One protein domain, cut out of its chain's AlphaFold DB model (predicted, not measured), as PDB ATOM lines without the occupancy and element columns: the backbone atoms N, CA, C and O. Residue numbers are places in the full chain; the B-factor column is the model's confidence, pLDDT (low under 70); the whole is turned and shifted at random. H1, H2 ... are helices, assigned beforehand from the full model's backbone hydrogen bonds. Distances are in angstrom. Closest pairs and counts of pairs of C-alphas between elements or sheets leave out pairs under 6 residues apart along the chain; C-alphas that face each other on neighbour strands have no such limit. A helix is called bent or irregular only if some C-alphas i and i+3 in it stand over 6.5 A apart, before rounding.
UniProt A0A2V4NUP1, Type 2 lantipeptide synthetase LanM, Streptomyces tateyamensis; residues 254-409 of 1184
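AT A GLANCE: This is residues 254 to 409 of the 1184 residues of the protein "Type 2 lantipeptide synthetase LanM" of Streptomyces tateyamensis (UniProt A0A2V4NUP1). Three helical pieces, H3, H4a and H7a, lie side by side as an up-and-down bundle, and toward one end of it H2, which packs on H4a, H5 and H4b, the arm of H4 past its bend, make a second group. H1 packs on the bundle with H6 beside it, while residues 396 to 409 of the long H7 stick out as an arm. The printed part has 156 residues with seven named helices, H1 to H7 in chain order, and no named strand; the class is all helix. It is only just compact, close to loose, with a radius of gyration of the C-alphas of 17.9 A, and elongated, spanning 64 by 37 by 26 A.

HOW THE PARTS SIT: Start at H7, residues 373 to 409, assigned as one helix by its hydrogen bonds but bent: C-alphas 399 and 402 are 8.1 A apart, and arms H7a, residues 373 to 399, and H7b, residues 402 to 409, stand about perpendicular at 90 degrees. H7a touches H3, residues 290 to 303, with residues 379 to 391 alone; they run the same way at a shallow tilt of 29 degrees, and their closest C-alphas, Leu 300 and Glu 387, are 5.6 A apart. Look next at H4, residues 308 to 339, also one helix by its hydrogen bonds but bent: C-alphas 325 and 328 are 7.7 A apart, and H4a, residues 308 to 325, and H4b, residues 328 to 339, stand at a steep tilt of 67 degrees, only just short of about perpendicular. H4a touches H7a, opposite ways at a shallow tilt of 30 degrees, closest at the C-alphas of Leu 322 and Leu 379, 5.9 A apart. H3 and H4a form a helical hairpin, closest at the C-alphas of Thr 293 and Ala 315, 5.8 A apart. H1, residues 256 to 266, touches H7a, about perpendicular at 77 degrees, with the C-alphas of Trp 257 and Ala 380 closest at 5.1 A. H1 also touches H6, residues 362 to 371, closest at the C-alphas of Val 265 and Pro 362, 5.3 A apart. H5, residues 348 to 359, touches H2, residues 281 to 288, the same way at a shallow tilt of 25 degrees, closest at the C-alphas of Gly 284 and Val 356, 6.0 A apart. H5 touches H4b too, with the C-alphas of Leu 334 and Phe 355 closest at 6.5 A. In each helix and arm, every O i to N i+4 pair is within hydrogen-bond range.

IN THESE COORDINATES: Find C-alpha 256 at (88.035, 191.625, 141.189), where H1 begins. H3 measures 20.0 A from first to last C-alpha, H4a 25.7 A and H4b 16.7 A. From C-alpha 373 at (99.726, 196.728, 136.400), H7a runs 38.9 A, and H7b ends at C-alpha 409, (89.082, 152.086, 150.615).

THE WHOLE: The C-alphas farthest apart, of Gly 341 and Glu 406, are 64.5 A apart. The printed part has no cut, and the one long link, H1 to H2, is residues 267 to 280. There pLDDT falls under 70 at residues 271 to 275; the mean of the printed part is 93.2.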
ATOM      1  N   GLY A 254      85.662 198.639 139.332       72.75
ATOM      2  CA  GLY A 254      87.002 198.047 139.265       72.75
ATOM      3  C   GLY A 254      86.973 196.510 139.377       72.75
ATOM      4  O   GLY A 254      86.241 195.977 140.217       72.75
ATOM      5  N   PRO A 255      87.755 195.778 138.557       86.62
ATOM      6  CA  PRO A 255      87.675 194.322 138.467       86.62
ATOM      7  C   PRO A 255      88.183 193.623 139.736       86.62
ATOM      8  O   PRO A 255      89.021 194.155 140.465       86.62
ATOM      9  N   ASP A 256      87.736 192.386 139.966       89.75
ATOM     10  CA  ASP A 256      88.035 191.625 141.189       89.75
ATOM     11  C   ASP A 256      89.528 191.467 141.479       89.75
ATOM     12  O   ASP A 256      89.938 191.561 142.634       89.75
ATOM     13  N   TRP A 257      90.357 191.317 140.442       92.62
ATOM     14  CA  TRP A 257      91.810 191.258 140.598       92.62
ATOM     15  C   TRP A 257      92.394 192.579 141.132       92.62
ATOM     16  O   TRP A 257      93.302 192.553 141.957       92.62
ATOM     17  N   ALA A 258      91.853 193.735 140.731       93.00
ATOM     18  CA  ALA A 258      92.304 195.044 141.206       93.00
ATOM     19  C   ALA A 258      91.821 195.316 142.638       93.00
ATOM     20  O   ALA A 258      92.568 195.866 143.452       93.00
ATOM     21  N   ARG A 259      90.601 194.864 142.976       93.00
ATOM     22  CA  ARG A 259      90.080 194.885 144.353       93.00
ATOM     23  C   ARG A 259      90.933 194.008 145.278       93.00
ATOM     24  O   ARG A 259      91.361 194.485 146.326       93.00
ATOM     25  N   PHE A 260      91.258 192.784 144.852       95.56
ATOM     26  CA  PHE A 260      92.143 191.870 145.580       95.56
ATOM     27  C   PHE A 260      93.553 192.450 145.762       95.56
ATOM     28  O   PHE A 260      94.046 192.476 146.885       95.56
ATOM     29  N   THR A 261      94.185 192.983 144.706       96.00
ATOM     30  CA  THR A 261      95.502 193.634 144.834       96.00
ATOM     31  C   THR A 261      95.459 194.811 145.801       96.00
ATOM     32  O   THR A 261      96.336 194.920 146.650       96.00
ATOM     33  N   THR A 262      94.437 195.668 145.733       94.12
ATOM     34  CA  THR A 262      94.323 196.820 146.644       94.12
ATOM     35  C   THR A 262      94.219 196.364 148.107       94.12
ATOM     36  O   THR A 262      94.860 196.947 148.975       94.12
ATOM     37  N   GLN A 263      93.486 195.277 148.379       93.88
ATOM     38  CA  GLN A 263      93.408 194.663 149.710       93.88
ATOM     39  C   GLN A 263      94.744 194.038 150.150       93.88
ATOM     40  O   GLN A 263      95.177 194.270 151.276       93.88
ATOM     41  N   ALA A 264      95.422 193.293 149.272       95.31
ATOM     42  CA  ALA A 264      96.718 192.679 149.567       95.31
ATOM     43  C   ALA A 264      97.815 193.728 149.833       95.31
ATOM     44  O   ALA A 264      98.588 193.587 150.774       95.31
ATOM     45  N   VAL A 265      97.859 194.814 149.054       95.56
ATOM     46  CA  VAL A 265      98.816 195.918 149.246       95.56
ATOM     47  C   VAL A 265      98.532 196.688 150.539       95.56
ATOM     48  O   VAL A 265      99.468 197.006 151.267       95.56
ATOM     49  N   ALA A 266      97.260 196.931 150.876       93.38
ATOM     50  CA  ALA A 266      96.881 197.565 152.142       93.38
ATOM     51  C   ALA A 266      97.182 196.694 153.380       93.38
ATOM     52  O   ALA A 266      97.358 197.226 154.473       93.38
ATOM     53  N   ALA A 267      97.267 195.369 153.215       91.50
ATOM     54  CA  ALA A 267      97.655 194.419 154.261       91.50
ATOM     55  C   ALA A 267      99.181 194.205 154.380       91.50
ATOM     56  O   ALA A 267      99.626 193.421 155.220       91.50
ATOM     57  N   ALA A 268      99.997 194.862 153.548       90.00
ATOM     58  CA  ALA A 268     101.450 194.722 153.585       90.00
ATOM     59  C   ALA A 268     102.067 195.388 154.838       90.00
ATOM     60  O   ALA A 268     101.556 196.402 155.322       90.00
ATOM     61  N   PRO A 269     103.174 194.849 155.388       85.06
ATOM     62  CA  PRO A 269     103.763 195.354 156.625       85.06
ATOM     63  C   PRO A 269     104.288 196.790 156.472       85.06
ATOM     64  O   PRO A 269     105.170 197.069 155.661       85.06
ATOM     65  N   VAL A 270     103.767 197.698 157.303       74.25
ATOM     66  CA  VAL A 270     104.179 199.114 157.353       74.25
ATOM     67  C   VAL A 270     105.602 199.265 157.912       74.25
ATOM     68  O   VAL A 270     106.355 200.138 157.486       74.25
ATOM     69  N   THR A 271     106.001 198.399 158.847       68.25
ATOM     70  CA  THR A 271     107.368 198.349 159.386       68.25
ATOM     71  C   THR A 271     108.228 197.369 158.574       68.25
ATOM     72  O   THR A 271     107.784 196.240 158.346       68.25
ATOM     73  N   PRO A 272     109.466 197.732 158.178       65.81
ATOM     74  CA  PRO A 272     110.367 196.834 157.457       65.81
ATOM     75  C   PRO A 272     110.600 195.485 158.151       65.81
ATOM     76  O   PRO A 272     110.754 195.399 159.369       65.81
ATOM     77  N   LEU A 273     110.678 194.423 157.347       69.69
ATOM     78  CA  LEU A 273     110.849 193.043 157.807       69.69
ATOM     79  C   LEU A 273     112.160 192.851 158.593       69.69
ATOM     80  O   LEU A 273     113.252 192.962 158.032       69.69
ATOM     81  N   ALA A 274     112.043 192.499 159.877       60.66
ATOM     82  CA  ALA A 274     113.171 192.399 160.810       60.66
ATOM     83  C   ALA A 274     114.157 191.247 160.523       60.66
ATOM     84  O   ALA A 274     115.312 191.322 160.932       60.66
ATOM     85  N   SER A 275     113.731 190.190 159.819       67.81
ATOM     86  CA  SER A 275     114.597 189.069 159.429       67.81
ATOM     87  C   SER A 275     114.463 188.764 157.939       67.81
ATOM     88  O   SER A 275     113.434 188.269 157.475       67.81
ATOM     89  N   VAL A 276     115.513 189.117 157.195       76.00
ATOM     90  CA  VAL A 276     115.661 188.936 155.736       76.00
ATOM     91  C   VAL A 276     117.107 188.619 155.309       76.00
ATOM     92  O   VAL A 276     117.373 188.410 154.127       76.00
ATOM     93  N   ALA A 277     118.058 188.598 156.249       73.75
ATOM     94  CA  ALA A 277     119.458 188.300 155.964       73.75
ATOM     95  C   ALA A 277     119.644 186.809 155.634       73.75
ATOM     96  O   ALA A 277     119.001 185.952 156.234       73.75
ATOM     97  N   GLY A 278     120.521 186.497 154.674       77.44
ATOM     98  CA  GLY A 278     120.810 185.116 154.266       77.44
ATOM     99  C   GLY A 278     119.693 184.406 153.483       77.44
ATOM    100  O   GLY A 278     119.837 183.222 153.180       77.44
ATOM    101  N   LEU A 279     118.597 185.090 153.130       85.81
ATOM    102  CA  LEU A 279     117.556 184.522 152.272       85.81
ATOM    103  C   LEU A 279     118.068 184.298 150.841       85.81
ATOM    104  O   LEU A 279     118.745 185.148 150.263       85.81
ATOM    105  N   SER A 280     117.662 183.184 150.230       88.44
ATOM    106  CA  SER A 280     117.813 182.977 148.787       88.44
ATOM    107  C   SER A 280     116.940 183.958 147.993       88.44
ATOM    108  O   SER A 280     115.962 184.502 148.513       88.44
ATOM    109  N   GLY A 281     117.240 184.140 146.702       87.00
ATOM    110  CA  GLY A 281     116.475 185.022 145.816       87.00
ATOM    111  C   GLY A 281     114.977 184.709 145.801       87.00
ATOM    112  O   GLY A 281     114.145 185.600 145.969       87.00
ATOM    113  N   SER A 282     114.627 183.423 145.698       90.25
ATOM    114  CA  SER A 282     113.237 182.960 145.721       90.25
ATOM    115  C   SER A 282     112.555 183.155 147.079       90.25
ATOM    116  O   SER A 282     111.383 183.520 147.102       90.25
ATOM    117  N   ALA A 283     113.262 182.970 148.199       92.38
ATOM    118  CA  ALA A 283     112.706 183.195 149.535       92.38
ATOM    119  C   ALA A 283     112.495 184.692 149.831       92.38
ATOM    120  O   ALA A 283     111.459 185.075 150.372       92.38
ATOM    121  N   GLY A 284     113.430 185.554 149.416       93.62
ATOM    122  CA  GLY A 284     113.276 187.008 149.508       93.62
ATOM    123  C   GLY A 284     112.111 187.521 148.656       93.62
ATOM    124  O   GLY A 284     111.270 188.270 149.150       93.62
ATOM    125  N   PHE A 285     111.988 187.052 147.410       95.88
ATOM    126  CA  PHE A 285     110.849 187.386 146.545       95.88
ATOM    127  C   PHE A 285     109.516 186.842 147.082       95.88
ATOM    128  O   PHE A 285     108.513 187.553 147.035       95.88
ATOM    129  N   ALA A 286     109.489 185.639 147.665       95.62
ATOM    130  CA  ALA A 286     108.298 185.125 148.344       95.62
ATOM    131  C   ALA A 286     107.874 186.029 149.512       95.62
ATOM    132  O   ALA A 286     106.681 186.195 149.752       95.62
ATOM    133  N   ARG A 287     108.827 186.670 150.204       94.25
ATOM    134  CA  ARG A 287     108.532 187.604 151.298       94.25
ATOM    135  C   ARG A 287     108.012 188.966 150.822       94.25
ATOM    136  O   ARG A 287     107.172 189.531 151.513       94.25
ATOM    137  N   ILE A 288     108.421 189.442 149.641       95.88
ATOM    138  CA  ILE A 288     107.795 190.602 148.967       95.88
ATOM    139  C   ILE A 288     106.329 190.298 148.623       95.88
ATOM    140  O   ILE A 288     105.455 191.138 148.807       95.88
ATOM    141  N   LEU A 289     106.053 189.082 148.143       97.44
ATOM    142  CA  LEU A 289     104.732 188.669 147.655       97.44
ATOM    143  C   LEU A 289     103.824 188.071 148.748       97.44
ATOM    144  O   LEU A 289     102.680 187.722 148.461       97.44
ATOM    145  N   ALA A 290     104.297 187.988 149.996       95.81
ATOM    146  CA  ALA A 290     103.557 187.406 151.117       95.81
ATOM    147  C   ALA A 290     102.151 188.012 151.337       95.81
ATOM    148  O   ALA A 290     101.214 187.244 151.529       95.81
ATOM    149  N   PRO A 291     101.908 189.334 151.199       96.88
ATOM    150  CA  PRO A 291     100.559 189.876 151.387       96.88
ATOM    151  C   PRO A 291      99.511 189.302 150.411       96.88
ATOM    152  O   PRO A 291      98.328 189.238 150.737       96.88
ATOM    153  N   PHE A 292      99.932 188.808 149.236       97.88
ATOM    154  CA  PHE A 292      99.057 188.112 148.283       97.88
ATOM    155  C   PHE A 292      98.778 186.661 148.696       97.88
ATOM    156  O   PHE A 292      97.655 186.186 148.501       97.88
ATOM    157  N   THR A 293      99.764 185.948 149.255       97.25
ATOM    158  CA  THR A 293      99.547 184.590 149.784       97.25
ATOM    159  C   THR A 293      98.684 184.622 151.029       97.25
ATOM    160  O   THR A 293      97.773 183.811 151.161       97.25
ATOM    161  N   ASP A 294      98.919 185.597 151.899       96.38
ATOM    162  CA  ASP A 294      98.270 185.709 153.198       96.38
ATOM    163  C   ASP A 294      96.798 186.125 153.010       96.38
ATOM    164  O   ASP A 294      95.905 185.517 153.599       96.38
ATOM    165  N   ALA A 295      96.509 187.038 152.072       96.88
ATOM    166  CA  ALA A 295      95.139 187.345 151.645       96.88
ATOM    167  C   ALA A 295      94.407 186.132 151.028       96.88
ATOM    168  O   ALA A 295      93.213 185.940 151.273       96.88
ATOM    169  N   ALA A 296      95.098 185.286 150.255       97.12
ATOM    170  CA  ALA A 296      94.512 184.060 149.703       97.12
ATOM    171  C   ALA A 296      94.258 182.992 150.787       97.12
ATOM    172  O   ALA A 296      93.210 182.348 150.781       97.12
ATOM    173  N   VAL A 297      95.176 182.842 151.748       96.88
ATOM    174  CA  VAL A 297      95.033 181.963 152.922       96.88
ATOM    175  C   VAL A 297      93.852 182.400 153.786       96.88
ATOM    176  O   VAL A 297      93.035 181.556 154.149       96.88
ATOM    177  N   LEU A 298      93.704 183.697 154.068       96.00
ATOM    178  CA  LEU A 298      92.574 184.233 154.835       96.00
ATOM    179  C   LEU A 298      91.229 183.953 154.147       96.00
ATOM    180  O   LEU A 298      90.284 183.532 154.811       96.00
ATOM    181  N   ARG A 299      91.150 184.114 152.819       95.56
ATOM    182  CA  ARG A 299      89.945 183.792 152.031       95.56
ATOM    183  C   ARG A 299      89.632 182.297 151.988       95.56
ATOM    184  O   ARG A 299      88.469 181.919 152.093       95.56
ATOM    185  N   LEU A 300      90.649 181.443 151.864       95.88
ATOM    186  CA  LEU A 300      90.455 179.996 151.941       95.88
ATOM    187  C   LEU A 300      89.964 179.587 153.340       95.88
ATOM    188  O   LEU A 300      89.043 178.786 153.432       95.88
ATOM    189  N   THR A 301      90.519 180.192 154.397       96.06
ATOM    190  CA  THR A 301      90.193 179.921 155.814       96.06
ATOM    191  C   THR A 301      88.813 180.449 156.239       96.06
ATOM    192  O   THR A 301      88.219 179.938 157.185       96.06
ATOM    193  N   SER A 302      88.274 181.471 155.562       93.31
ATOM    194  CA  SER A 302      86.918 181.976 155.827       93.31
ATOM    195  C   SER A 302      85.823 181.231 155.058       93.31
ATOM    196  O   SER A 302      84.673 181.237 155.490       93.31
ATOM    197  N   ARG A 303      86.168 180.567 153.944       93.19
ATOM    198  CA  ARG A 303      85.260 179.679 153.194       93.19
ATOM    199  C   ARG A 303      85.257 178.246 153.716       93.19
ATOM    200  O   ARG A 303      84.206 177.624 153.797       93.19
ATOM    201  N   GLN A 304      86.441 177.723 154.010       89.75
ATOM    202  CA  GLN A 304      86.706 176.351 154.424       89.75
ATOM    203  C   GLN A 304      87.561 176.383 155.691       89.75
ATOM    204  O   GLN A 304      88.351 177.303 155.869       89.75
ATOM    205  N   GLN A 305      87.480 175.365 156.547       89.12
ATOM    206  CA  GLN A 305      88.338 175.256 157.740       89.12
ATOM    207  C   GLN A 305      89.359 174.108 157.591       89.12
ATOM    208  O   GLN A 305      89.268 173.101 158.297       89.12
ATOM    209  N   PRO A 306      90.312 174.190 156.637       91.06
ATOM    210  CA  PRO A 306      91.328 173.162 156.446       91.06
ATOM    211  C   PRO A 306      92.349 173.152 157.593       91.06
ATOM    212  O   PRO A 306      92.556 174.143 158.293       91.06
ATOM    213  N   SER A 307      93.045 172.026 157.755       91.38
ATOM    214  CA  SER A 307      94.090 171.885 158.773       91.38
ATOM    215  C   SER A 307      95.278 172.840 158.529       91.38
ATOM    216  O   SER A 307      95.579 173.170 157.377       91.38
ATOM    217  N   PRO A 308      96.033 173.240 159.575       92.88
ATOM    218  CA  PRO A 308      97.201 174.114 159.418       92.88
ATOM    219  C   PRO A 308      98.254 173.582 158.432       92.88
ATOM    220  O   PRO A 308      98.879 174.362 157.717       92.88
ATOM    221  N   ALA A 309      98.411 172.257 158.332       90.69
ATOM    222  CA  ALA A 309      99.302 171.616 157.361       90.69
ATOM    223  C   ALA A 309      98.842 171.822 155.903       90.69
ATOM    224  O   ALA A 309      99.668 172.048 155.016       90.69
ATOM    225  N   LEU A 310      97.527 171.797 155.651       93.44
ATOM    226  CA  LEU A 310      96.957 172.086 154.334       93.44
ATOM    227  C   LEU A 310      97.105 173.566 153.963       93.44
ATOM    228  O   LEU A 310      97.454 173.857 152.819       93.44
ATOM    229  N   LEU A 311      96.904 174.484 154.918       94.88
ATOM    230  CA  LEU A 311      97.136 175.920 154.709       94.88
ATOM    231  C   LEU A 311      98.606 176.222 154.402       94.88
ATOM    232  O   LEU A 311      98.885 176.946 153.449       94.88
ATOM    233  N   ALA A 312      99.545 175.624 155.143       93.44
ATOM    234  CA  ALA A 312     100.976 175.779 154.891       93.44
ATOM    235  C   ALA A 312     101.364 175.292 153.482       93.44
ATOM    236  O   ALA A 312     101.978 176.038 152.719       93.44
ATOM    237  N   GLY A 313     100.934 174.086 153.089       93.75
ATOM    238  CA  GLY A 313     101.205 173.549 151.750       93.75
ATOM    239  C   GLY A 313     100.513 174.326 150.619       93.75
ATOM    240  O   GLY A 313     101.048 174.421 149.514       93.75
ATOM    241  N   PHE A 314      99.334 174.907 150.870       94.50
ATOM    242  CA  PHE A 314      98.679 175.832 149.940       94.50
ATOM    243  C   PHE A 314      99.500 177.118 149.763       94.50
ATOM    244  O   PHE A 314      99.816 177.484 148.628       94.50
ATOM    245  N   ALA A 315      99.896 177.755 150.868       95.69
ATOM    246  CA  ALA A 315     100.677 178.987 150.870       95.69
ATOM    247  C   ALA A 315     102.041 178.808 150.185       95.69
ATOM    248  O   ALA A 315     102.407 179.625 149.345       95.69
ATOM    249  N   GLU A 316     102.755 177.712 150.462       94.38
ATOM    250  CA  GLU A 316     104.045 177.385 149.840       94.38
ATOM    251  C   GLU A 316     103.931 177.251 148.311       94.38
ATOM    252  O   GLU A 316     104.678 177.889 147.559       94.38
ATOM    253  N   ARG A 317     102.959 176.466 147.824       93.25
ATOM    254  CA  ARG A 317     102.735 176.286 146.378       93.25
ATOM    255  C   ARG A 317     102.314 177.582 145.692       93.25
ATOM    256  O   ARG A 317     102.760 177.845 144.571       93.25
ATOM    257  N   LEU A 318     101.473 178.384 146.349       95.44
ATOM    258  CA  LEU A 318     101.046 179.678 145.827       95.44
ATOM    259  C   LEU A 318     102.224 180.656 145.780       95.44
ATOM    260  O   LEU A 318     102.493 181.193 144.709       95.44
ATOM    261  N   ALA A 319     102.997 180.798 146.862       96.25
ATOM    262  CA  ALA A 319     104.220 181.603 146.901       96.25
ATOM    263  C   ALA A 319     105.172 181.228 145.756       96.25
ATOM    264  O   ALA A 319     105.620 182.095 145.008       96.25
ATOM    265  N   ALA A 320     105.408 179.929 145.537       93.94
ATOM    266  CA  ALA A 320     106.238 179.453 144.437       93.94
ATOM    267  C   ALA A 320     105.672 179.813 143.045       93.94
ATOM    268  O   ALA A 320     106.453 180.100 142.136       93.94
ATOM    269  N   ARG A 321     104.340 179.822 142.849       93.62
ATOM    270  CA  ARG A 321     103.696 180.292 141.600       93.62
ATOM    271  C   ARG A 321     103.860 181.805 141.424       93.62
ATOM    272  O   ARG A 321     104.263 182.234 140.346       93.62
ATOM    273  N   LEU A 322     103.599 182.593 142.467       97.12
ATOM    274  CA  LEU A 322     103.714 184.055 142.442       97.12
ATOM    275  C   LEU A 322     105.160 184.509 142.179       97.12
ATOM    276  O   LEU A 322     105.389 185.367 141.330       97.12
ATOM    277  N   VAL A 323     106.147 183.875 142.824       96.00
ATOM    278  CA  VAL A 323     107.574 184.152 142.590       96.00
ATOM    279  C   VAL A 323     107.973 183.867 141.144       96.00
ATOM    280  O   VAL A 323     108.692 184.676 140.568       96.00
ATOM    281  N   ARG A 324     107.490 182.779 140.519       92.94
ATOM    282  CA  ARG A 324     107.761 182.520 139.090       92.94
ATOM    283  C   ARG A 324     107.185 183.613 138.185       92.94
ATOM    284  O   ARG A 324     107.893 184.073 137.300       92.94
ATOM    285  N   LEU A 325     105.953 184.062 138.443       95.56
ATOM    286  CA  LEU A 325     105.308 185.137 137.673       95.56
ATOM    287  C   LEU A 325     106.039 186.485 137.796       95.56
ATOM    288  O   LEU A 325     106.098 187.235 136.828       95.56
ATOM    289  N   ALA A 326     106.602 186.791 138.968       97.06
ATOM    290  CA  ALA A 326     107.275 188.064 139.236       97.06
ATOM    291  C   ALA A 326     108.803 188.046 139.014       97.06
ATOM    292  O   ALA A 326     109.427 189.105 139.050       97.06
ATOM    293  N   ALA A 327     109.428 186.878 138.805       95.00
ATOM    294  CA  ALA A 327     110.886 186.713 138.852       95.00
ATOM    295  C   ALA A 327     111.651 187.630 137.886       95.00
ATOM    296  O   ALA A 327     112.622 188.264 138.299       95.00
ATOM    297  N   ARG A 328     111.214 187.724 136.619       95.25
ATOM    298  CA  ARG A 328     111.849 188.590 135.607       95.25
ATOM    299  C   ARG A 328     111.810 190.066 136.043       95.25
ATOM    300  O   ARG A 328     112.837 190.738 136.012       95.25
ATOM    301  N   THR A 329     110.658 190.541 136.522       97.06
ATOM    302  CA  THR A 329     110.456 191.929 136.976       97.06
ATOM    303  C   THR A 329     111.213 192.248 138.263       97.06
ATOM    304  O   THR A 329     111.889 193.267 138.330       97.06
ATOM    305  N   LEU A 330     111.168 191.380 139.276       97.50
ATOM    306  CA  LEU A 330     111.858 191.628 140.546       97.50
ATOM    307  C   LEU A 330     113.390 191.584 140.400       97.50
ATOM    308  O   LEU A 330     114.084 192.317 141.101       97.50
ATOM    309  N   VAL A 331     113.931 190.791 139.463       96.94
ATOM    310  CA  VAL A 331     115.358 190.851 139.083       96.94
ATOM    311  C   VAL A 331     115.695 192.168 138.375       96.94
ATOM    312  O   VAL A 331     116.735 192.760 138.671       96.94
ATOM    313  N   LEU A 332     114.825 192.658 137.483       96.62
ATOM    314  CA  LEU A 332     115.016 193.953 136.824       96.62
ATOM    315  C   LEU A 332     115.004 195.106 137.841       96.62
ATOM    316  O   LEU A 332     115.949 195.888 137.869       96.62
ATOM    317  N   GLU A 333     114.004 195.180 138.720       97.44
ATOM    318  CA  GLU A 333     113.892 196.260 139.712       97.44
ATOM    319  C   GLU A 333     115.004 196.231 140.768       97.44
ATOM    320  O   GLU A 333     115.482 197.287 141.198       97.44
ATOM    321  N   LEU A 334     115.497 195.043 141.135       97.19
ATOM    322  CA  LEU A 334     116.699 194.887 141.955       97.19
ATOM    323  C   LEU A 334     117.934 195.463 141.244       97.19
ATOM    324  O   LEU A 334     118.693 196.235 141.837       97.19
ATOM    325  N   HIS A 335     118.116 195.146 139.957       96.50
ATOM    326  CA  HIS A 335     119.217 195.672 139.149       96.50
ATOM    327  C   HIS A 335     119.123 197.197 138.979       96.50
ATOM    328  O   HIS A 335     120.122 197.893 139.170       96.50
ATOM    329  N   VAL A 336     117.937 197.724 138.660       96.19
ATOM    330  CA  VAL A 336     117.660 199.165 138.538       96.19
ATOM    331  C   VAL A 336     117.948 199.871 139.862       96.19
ATOM    332  O   VAL A 336     118.629 200.897 139.872       96.19
ATOM    333  N   SER A 337     117.510 199.309 140.990       96.00
ATOM    334  CA  SER A 337     117.754 199.883 142.317       96.00
ATOM    335  C   SER A 337     119.239 199.884 142.687       96.00
ATOM    336  O   SER A 337     119.730 200.892 143.196       96.00
ATOM    337  N   ARG A 338     119.980 198.815 142.358       95.44
ATOM    338  CA  ARG A 338     121.442 198.745 142.532       95.44
ATOM    339  C   ARG A 338     122.174 199.788 141.687       95.44
ATOM    340  O   ARG A 338     123.010 200.510 142.219       95.44
ATOM    341  N   VAL A 339     121.878 199.878 140.387       96.19
ATOM    342  CA  VAL A 339     122.560 200.811 139.465       96.19
ATOM    343  C   VAL A 339     122.284 202.272 139.830       96.19
ATOM    344  O   VAL A 339     123.176 203.104 139.714       96.19
ATOM    345  N   ASN A 340     121.091 202.575 140.344       95.69
ATOM    346  CA  ASN A 340     120.735 203.907 140.843       95.69
ATOM    347  C   ASN A 340     121.164 204.166 142.307       95.69
ATOM    348  O   ASN A 340     120.734 205.159 142.887       95.69
ATOM    349  N   GLY A 341     121.957 203.285 142.934       93.75
ATOM    350  CA  GLY A 341     122.481 203.486 144.294       93.75
ATOM    351  C   GLY A 341     121.429 203.502 145.413       93.75
ATOM    352  O   GLY A 341     121.689 204.043 146.481       93.75
ATOM    353  N   ARG A 342     120.237 202.927 145.190       93.75
ATOM    354  CA  ARG A 342     119.073 203.017 146.099       93.75
ATOM    355  C   ARG A 342     119.049 201.965 147.220       93.75
ATOM    356  O   ARG A 342     118.077 201.906 147.966       93.75
ATOM    357  N   LEU A 343     120.060 201.096 147.297       94.75
ATOM    358  CA  LEU A 343     120.094 199.937 148.195       94.75
ATOM    359  C   LEU A 343     121.157 200.121 149.280       94.75
ATOM    360  O   LEU A 343     122.346 200.220 148.967       94.75
ATOM    361  N   ALA A 344     120.747 200.116 150.547       91.69
ATOM    362  CA  ALA A 344     121.662 200.196 151.679       91.69
ATOM    363  C   ALA A 344     122.255 198.817 152.017       91.69
ATOM    364  O   ALA A 344     121.545 197.815 152.047       91.69
ATOM    365  N   GLY A 345     123.560 198.754 152.291       91.19
ATOM    366  CA  GLY A 345     124.220 197.517 152.719       91.19
ATOM    367  C   GLY A 345     125.670 197.389 152.251       91.19
ATOM    368  O   GLY A 345     126.001 197.736 151.114       91.19
ATOM    369  N   ALA A 346     126.536 196.868 153.123       91.88
ATOM    370  CA  ALA A 346     127.954 196.683 152.825       91.88
ATOM    371  C   ALA A 346     128.164 195.564 151.790       91.88
ATOM    372  O   ALA A 346     128.838 195.756 150.773       91.88
ATOM    373  N   THR A 347     127.538 194.406 152.000       93.94
ATOM    374  CA  THR A 347     127.649 193.253 151.104       93.94
ATOM    375  C   THR A 347     126.560 193.240 150.020       93.94
ATOM    376  O   THR A 347     125.497 193.847 150.178       93.94
ATOM    377  N   PRO A 348     126.777 192.495 148.917       94.31
ATOM    378  CA  PRO A 348     125.735 192.180 147.937       94.31
ATOM    379  C   PRO A 348     124.460 191.564 148.537       94.31
ATOM    380  O   PRO A 348     123.368 191.800 148.019       94.31
ATOM    381  N   ALA A 349     124.582 190.797 149.627       94.81
ATOM    382  CA  ALA A 349     123.453 190.176 150.316       94.81
ATOM    383  C   ALA A 349     122.675 191.181 151.181       94.81
ATOM    384  O   ALA A 349     121.445 191.161 151.182       94.81
ATOM    385  N   ASP A 350     123.363 192.114 151.850       93.31
ATOM    386  CA  ASP A 350     122.712 193.176 152.634       93.31
ATOM    387  C   ASP A 350     121.826 194.058 151.748       93.31
ATOM    388  O   ASP A 350     120.698 194.375 152.122       93.31
ATOM    389  N   ARG A 351     122.313 194.399 150.546       95.44
ATOM    390  CA  ARG A 351     121.575 195.209 149.563       95.44
ATOM    391  C   ARG A 351     120.399 194.464 148.931       95.44
ATOM    392  O   ARG A 351     119.382 195.087 148.637       95.44
ATOM    393  N   PHE A 352     120.483 193.141 148.778       95.94
ATOM    394  CA  PHE A 352     119.317 192.322 148.422       95.94
ATOM    395  C   PHE A 352     118.283 192.282 149.553       95.94
ATOM    396  O   PHE A 352     117.096 192.504 149.316       95.94
ATOM    397  N   ALA A 353     118.727 192.066 150.793       94.06
ATOM    398  CA  ALA A 353     117.865 192.113 151.968       94.06
ATOM    399  C   ALA A 353     117.198 193.495 152.132       94.06
ATOM    400  O   ALA A 353     116.040 193.578 152.541       94.06
ATOM    401  N   ASP A 354     117.887 194.576 151.757       93.75
ATOM    402  CA  ASP A 354     117.334 195.929 151.722       93.75
ATOM    403  C   ASP A 354     116.296 196.128 150.616       93.75
ATOM    404  O   ASP A 354     115.209 196.629 150.895       93.75
ATOM    405  N   PHE A 355     116.557 195.643 149.398       95.69
ATOM    406  CA  PHE A 355     115.554 195.617 148.329       95.69
ATOM    407  C   PHE A 355     114.277 194.882 148.769       95.69
ATOM    408  O   PHE A 355     113.173 195.388 148.561       95.69
ATOM    409  N   VAL A 356     114.413 193.726 149.433       95.25
ATOM    410  CA  VAL A 356     113.277 192.970 149.989       95.25
ATOM    411  C   VAL A 356     112.536 193.788 151.052       95.25
ATOM    412  O   VAL A 356     111.312 193.890 150.973       95.25
ATOM    413  N   ARG A 357     113.242 194.424 152.001       92.06
ATOM    414  CA  ARG A 357     112.624 195.304 153.016       92.06
ATOM    415  C   ARG A 357     111.862 196.471 152.397       92.06
ATOM    416  O   ARG A 357     110.730 196.708 152.798       92.06
ATOM    417  N   GLN A 358     112.463 197.189 151.447       91.88
ATOM    418  CA  GLN A 358     111.838 198.345 150.801       91.88
ATOM    419  C   GLN A 358     110.610 197.934 149.973       91.88
ATOM    420  O   GLN A 358     109.568 198.588 150.040       91.88
ATOM    421  N   THR A 359     110.715 196.848 149.201       94.44
ATOM    422  CA  THR A 359     109.690 196.448 148.221       94.44
ATOM    423  C   THR A 359     108.496 195.743 148.867       94.44
ATOM    424  O   THR A 359     107.390 195.850 148.353       94.44
ATOM    425  N   ALA A 360     108.681 195.077 150.013       93.56
ATOM    426  CA  ALA A 360     107.614 194.383 150.745       93.56
ATOM    427  C   ALA A 360     106.661 195.306 151.544       93.56
ATOM    428  O   ALA A 360     105.791 194.808 152.256       93.56
ATOM    429  N   THR A 361     106.827 196.630 151.461       93.31
ATOM    430  CA  THR A 361     105.947 197.627 152.103       93.31
ATOM    431  C   THR A 361     104.755 197.998 151.206       93.31
ATOM    432  O   THR A 361     104.839 197.804 149.988       93.31
ATOM    433  N   PRO A 362     103.678 198.606 151.746       94.00
ATOM    434  CA  PRO A 362     102.601 199.177 150.932       94.00
ATOM    435  C   PRO A 362     103.111 200.124 149.831       94.00
ATOM    436  O   PRO A 362     102.697 200.000 148.679       94.00
ATOM    437  N   ASP A 363     104.069 201.006 150.137       93.06
ATOM    438  CA  ASP A 363     104.659 201.954 149.173       93.06
ATOM    439  C   ASP A 363     105.595 201.280 148.155       93.06
ATOM    440  O   ASP A 363     105.734 201.731 147.013       93.06
ATOM    441  N   GLY A 364     106.269 200.198 148.552       93.88
ATOM    442  CA  GLY A 364     107.068 199.354 147.662       93.88
ATOM    443  C   GLY A 364     106.202 198.662 146.614       93.88
ATOM    444  O   GLY A 364     106.425 198.827 145.413       93.88
ATOM    445  N   LEU A 365     105.163 197.963 147.069       95.69
ATOM    446  CA  LEU A 365     104.213 197.267 146.205       95.69
ATOM    447  C   LEU A 365     103.376 198.234 145.354       95.69
ATOM    448  O   LEU A 365     103.161 197.969 144.175       95.69
ATOM    449  N   THR A 366     102.957 199.381 145.900       95.44
ATOM    450  CA  THR A 366     102.205 200.400 145.142       95.44
ATOM    451  C   THR A 366     103.018 200.927 143.960       95.44
ATOM    452  O   THR A 366     102.497 200.996 142.849       95.44
ATOM    453  N   ARG A 367     104.311 201.228 144.153       94.25
ATOM    454  CA  ARG A 367     105.202 201.630 143.048       94.25
ATOM    455  C   ARG A 367     105.388 200.508 142.024       94.25
ATOM    456  O   ARG A 367     105.280 200.764 140.829       94.25
ATOM    457  N   LEU A 368     105.606 199.272 142.481       95.81
ATOM    458  CA  LEU A 368     105.770 198.105 141.607       95.81
ATOM    459  C   LEU A 368     104.536 197.864 140.718       95.81
ATOM    460  O   LEU A 368     104.680 197.562 139.537       95.81
ATOM    461  N   PHE A 369     103.326 198.005 141.259       95.69
ATOM    462  CA  PHE A 369     102.084 197.741 140.523       95.69
ATOM    463  C   PHE A 369     101.530 198.941 139.748       95.69
ATOM    464  O   PHE A 369     100.713 198.738 138.852       95.69
ATOM    465  N   ALA A 370     101.998 200.159 140.033       93.19
ATOM    466  CA  ALA A 370     101.785 201.314 139.164       93.19
ATOM    467  C   ALA A 370     102.614 201.215 137.867       93.19
ATOM    468  O   ALA A 370     102.106 201.548 136.800       93.19
ATOM    469  N   GLU A 371     103.852 200.714 137.948       95.19
ATOM    470  CA  GLU A 371     104.722 200.464 136.784       95.19
ATOM    471  C   GLU A 371     104.321 199.185 136.020       95.19
ATOM    472  O   GLU A 371     104.304 199.173 134.791       95.19
ATOM    473  N   TYR A 372     103.958 198.109 136.733       97.19
ATOM    474  CA  TYR A 372     103.613 196.805 136.148       97.19
ATOM    475  C   TYR A 372     102.175 196.349 136.506       97.19
ATOM    476  O   TYR A 372     101.989 195.329 137.186       97.19
ATOM    477  N   PRO A 373     101.115 197.054 136.056       95.56
ATOM    478  CA  PRO A 373      99.726 196.728 136.400       95.56
ATOM    479  C   PRO A 373      99.251 195.375 135.843       95.56
ATOM    480  O   PRO A 373      98.340 194.762 136.403       95.56
ATOM    481  N   VAL A 374      99.880 194.847 134.785       97.06
ATOM    482  CA  VAL A 374      99.574 193.496 134.278       97.06
ATOM    483  C   VAL A 374     100.171 192.413 135.191       97.06
ATOM    484  O   VAL A 374      99.557 191.361 135.370       97.06
ATOM    485  N   LEU A 375     101.315 192.672 135.841       97.69
ATOM    486  CA  LEU A 375     101.859 191.775 136.869       97.69
ATOM    487  C   LEU A 375     100.928 191.723 138.087       97.69
ATOM    488  O   LEU A 375     100.604 190.639 138.566       97.69
ATOM    489  N   ALA A 376     100.440 192.883 138.533       96.81
ATOM    490  CA  ALA A 376      99.460 192.987 139.613       96.81
ATOM    491  C   ALA A 376      98.209 192.133 139.340       96.81
ATOM    492  O   ALA A 376      97.754 191.378 140.203       96.81
ATOM    493  N   ARG A 377      97.695 192.209 138.105       95.62
ATOM    494  CA  ARG A 377      96.601 191.376 137.599       95.62
ATOM    495  C   ARG A 377      96.928 189.882 137.649       95.62
ATOM    496  O   ARG A 377      96.134 189.120 138.194       95.62
ATOM    497  N   LEU A 378      98.082 189.459 137.125       96.69
ATOM    498  CA  LEU A 378      98.478 188.045 137.098       96.69
ATOM    499  C   LEU A 378      98.629 187.438 138.497       96.69
ATOM    500  O   LEU A 378      98.177 186.316 138.726       96.69
ATOM    501  N   LEU A 379      99.227 188.175 139.437       97.88
ATOM    502  CA  LEU A 379      99.397 187.725 140.820       97.88
ATOM    503  C   LEU A 379      98.039 187.554 141.519       97.88
ATOM    504  O   LEU A 379      97.778 186.511 142.115       97.88
ATOM    505  N   ALA A 380      97.138 188.529 141.378       97.38
ATOM    506  CA  ALA A 380      95.791 188.452 141.941       97.38
ATOM    507  C   ALA A 380      94.927 187.352 141.296       97.38
ATOM    508  O   ALA A 380      94.253 186.615 142.013       97.38
ATOM    509  N   GLN A 381      94.980 187.179 139.967       95.94
ATOM    510  CA  GLN A 381      94.313 186.062 139.284       95.94
ATOM    511  C   GLN A 381      94.838 184.711 139.791       95.94
ATOM    512  O   GLN A 381      94.042 183.836 140.123       95.94
ATOM    513  N   ALA A 382      96.159 184.548 139.931       96.75
ATOM    514  CA  ALA A 382      96.758 183.321 140.454       96.75
ATOM    515  C   ALA A 382      96.306 183.003 141.894       96.75
ATOM    516  O   ALA A 382      96.059 181.833 142.193       96.75
ATOM    517  N   CYS A 383      96.150 184.015 142.756       97.69
ATOM    518  CA  CYS A 383      95.597 183.856 144.104       97.69
ATOM    519  C   CYS A 383      94.119 183.448 144.097       97.69
ATOM    520  O   CYS A 383      93.760 182.453 144.727       97.69
ATOM    521  N   LEU A 384      93.271 184.186 143.372       96.75
ATOM    522  CA  LEU A 384      91.824 183.941 143.306       96.75
ATOM    523  C   LEU A 384      91.503 182.569 142.691       96.75
ATOM    524  O   LEU A 384      90.655 181.844 143.207       96.75
ATOM    525  N   HIS A 385      92.214 182.182 141.626       95.81
ATOM    526  CA  HIS A 385      92.065 180.872 140.988       95.81
ATOM    527  C   HIS A 385      92.522 179.735 141.920       95.81
ATOM    528  O   HIS A 385      91.824 178.733 142.051       95.81
ATOM    529  N   ALA A 386      93.658 179.891 142.614       94.94
ATOM    530  CA  ALA A 386      94.147 178.876 143.550       94.94
ATOM    531  C   ALA A 386      93.219 178.700 144.766       94.94
ATOM    532  O   ALA A 386      92.935 177.564 145.147       94.94
ATOM    533  N   GLU A 387      92.734 179.797 145.359       96.12
ATOM    534  CA  GLU A 387      91.752 179.770 146.452       96.12
ATOM    535  C   GLU A 387      90.462 179.074 146.009       96.12
ATOM    536  O   GLU A 387      90.065 178.087 146.628       96.12
ATOM    537  N   GLY A 388      89.871 179.514 144.893       96.25
ATOM    538  CA  GLY A 388      88.623 178.958 144.374       96.25
ATOM    539  C   GLY A 388      88.710 177.463 144.066       96.25
ATOM    540  O   GLY A 388      87.870 176.699 144.538       96.25
ATOM    541  N   ALA A 389      89.752 177.029 143.348       95.06
ATOM    542  CA  ALA A 389      89.949 175.620 143.002       95.06
ATOM    543  C   ALA A 389      90.265 174.736 144.226       95.06
ATOM    544  O   ALA A 389      89.887 173.564 144.250       95.06
ATOM    545  N   THR A 390      90.930 175.280 145.255       95.50
ATOM    546  CA  THR A 390      91.199 174.545 146.506       95.50
ATOM    547  C   THR A 390      89.939 174.428 147.361       95.50
ATOM    548  O   THR A 390      89.674 173.355 147.899       95.50
ATOM    549  N   ALA A 391      89.133 175.490 147.455       96.81
ATOM    550  CA  ALA A 391      87.853 175.451 148.154       96.81
ATOM    551  C   ALA A 391      86.890 174.449 147.494       96.81
ATOM    552  O   ALA A 391      86.383 173.566 148.174       96.81
ATOM    553  N   GLU A 392      86.743 174.493 146.167       97.12
ATOM    554  CA  GLU A 392      85.921 173.557 145.381       97.12
ATOM    555  C   GLU A 392      86.344 172.085 145.544       97.12
ATOM    556  O   GLU A 392      85.494 171.195 145.597       97.12
ATOM    557  N   LEU A 393      87.651 171.810 145.653       96.56
ATOM    558  CA  LEU A 393      88.168 170.469 145.950       96.56
ATOM    559  C   LEU A 393      87.730 170.006 147.345       96.56
ATOM    560  O   LEU A 393      87.264 168.878 147.491       96.56
ATOM    561  N   LEU A 394      87.862 170.862 148.365       96.94
ATOM    562  CA  LEU A 394      87.484 170.539 149.745       96.94
ATOM    563  C   LEU A 394      85.961 170.382 149.905       96.94
ATOM    564  O   LEU A 394      85.518 169.449 150.569       96.94
ATOM    565  N   GLU A 395      85.176 171.229 149.235       96.81
ATOM    566  CA  GLU A 395      83.709 171.162 149.166       96.81
ATOM    567  C   GLU A 395      83.252 169.812 148.585       96.81
ATOM    568  O   GLU A 395      82.409 169.128 149.169       96.81
ATOM    569  N   ARG A 396      83.872 169.370 147.482       97.69
ATOM    570  CA  ARG A 396      83.597 168.064 146.859       97.69
ATOM    571  C   ARG A 396      84.103 166.884 147.681       97.69
ATOM    572  O   ARG A 396      83.415 165.872 147.761       97.69
ATOM    573  N   LEU A 397      85.275 167.000 148.310       97.12
ATOM    574  CA  LEU A 397      85.811 165.963 149.196       97.12
ATOM    575  C   LEU A 397      84.884 165.717 150.391       97.12
ATOM    576  O   LEU A 397      84.683 164.569 150.771       97.12
ATOM    577  N   ALA A 398      84.323 166.780 150.972       96.25
ATOM    578  CA  ALA A 398      83.357 166.669 152.058       96.25
ATOM    579  C   ALA A 398      82.045 166.018 151.587       96.25
ATOM    580  O   ALA A 398      81.534 165.135 152.269       96.25
ATOM    581  N   ALA A 399      81.535 166.407 150.412       97.31
ATOM    582  CA  ALA A 399      80.293 165.870 149.850       97.31
ATOM    583  C   ALA A 399      80.381 164.392 149.416       97.31
ATOM    584  O   ALA A 399      79.377 163.684 149.464       97.31
ATOM    585  N   ASP A 400      81.562 163.922 148.999       97.81
ATOM    586  CA  ASP A 400      81.766 162.561 148.483       97.81
ATOM    587  C   ASP A 400      82.469 161.612 149.469       97.81
ATOM    588  O   ASP A 400      82.734 160.464 149.106       97.81
ATOM    589  N   ARG A 401      82.802 162.050 150.695       96.12
ATOM    590  CA  ARG A 401      83.692 161.295 151.600       96.12
ATOM    591  C   ARG A 401      83.238 159.855 151.833       96.12
ATOM    592  O   ARG A 401      84.061 158.951 151.721       96.12
ATOM    593  N   ASP A 402      81.959 159.643 152.114       96.94
ATOM    594  CA  ASP A 402      81.432 158.313 152.439       96.94
ATOM    595  C   ASP A 402      81.495 157.375 151.221       96.94
ATOM    596  O   ASP A 402      81.918 156.224 151.340       96.94
ATOM    597  N   LEU A 403      81.208 157.902 150.022       96.88
ATOM    598  CA  LEU A 403      81.363 157.175 148.757       96.88
ATOM    599  C   LEU A 403      82.832 156.823 148.487       96.88
ATOM    600  O   LEU A 403      83.114 155.737 147.990       96.88
ATOM    601  N   LEU A 404      83.778 157.706 148.822       96.25
ATOM    602  CA  LEU A 404      85.215 157.435 148.684       96.25
ATOM    603  C   LEU A 404      85.688 156.347 149.657       96.25
ATOM    604  O   LEU A 404      86.464 155.477 149.261       96.25
ATOM    605  N   VAL A 405      85.191 156.363 150.896       96.38
ATOM    606  CA  VAL A 405      85.454 155.323 151.904       96.38
ATOM    607  C   VAL A 405      84.922 153.968 151.454       96.38
ATOM    608  O   VAL A 405      85.665 152.988 151.492       96.38
ATOM    609  N   GLU A 406      83.693 153.910 150.950       95.62
ATOM    610  CA  GLU A 406      83.109 152.699 150.369       95.62
ATOM    611  C   GLU A 406      83.900 152.206 149.140       95.62
ATOM    612  O   GLU A 406      84.377 151.071 149.127       95.62
ATOM    613  N   HIS A 407      84.085 153.060 148.127       93.25
ATOM    614  CA  HIS A 407      84.526 152.641 146.793       93.25
ATOM    615  C   HIS A 407      86.050 152.538 146.629       93.25
ATOM    616  O   HIS A 407      86.514 151.653 145.916       93.25
ATOM    617  N   LEU A 408      86.848 153.425 147.243       93.19
ATOM    618  CA  LEU A 408      88.316 153.427 147.083       93.19
ATOM    619  C   LEU A 408      89.049 152.700 148.216       93.19
ATOM    620  O   LEU A 408      90.176 152.241 148.014       93.19
ATOM    621  N   TRP A 409      88.439 152.610 149.402       93.56
ATOM    622  CA  TRP A 409      89.082 152.086 150.615       93.56
ATOM    623  C   TRP A 409      88.284 150.964 151.307       93.56
ATOM    624  O   TRP A 409      88.611 150.582 152.429       93.56
TER     625      TRP A 409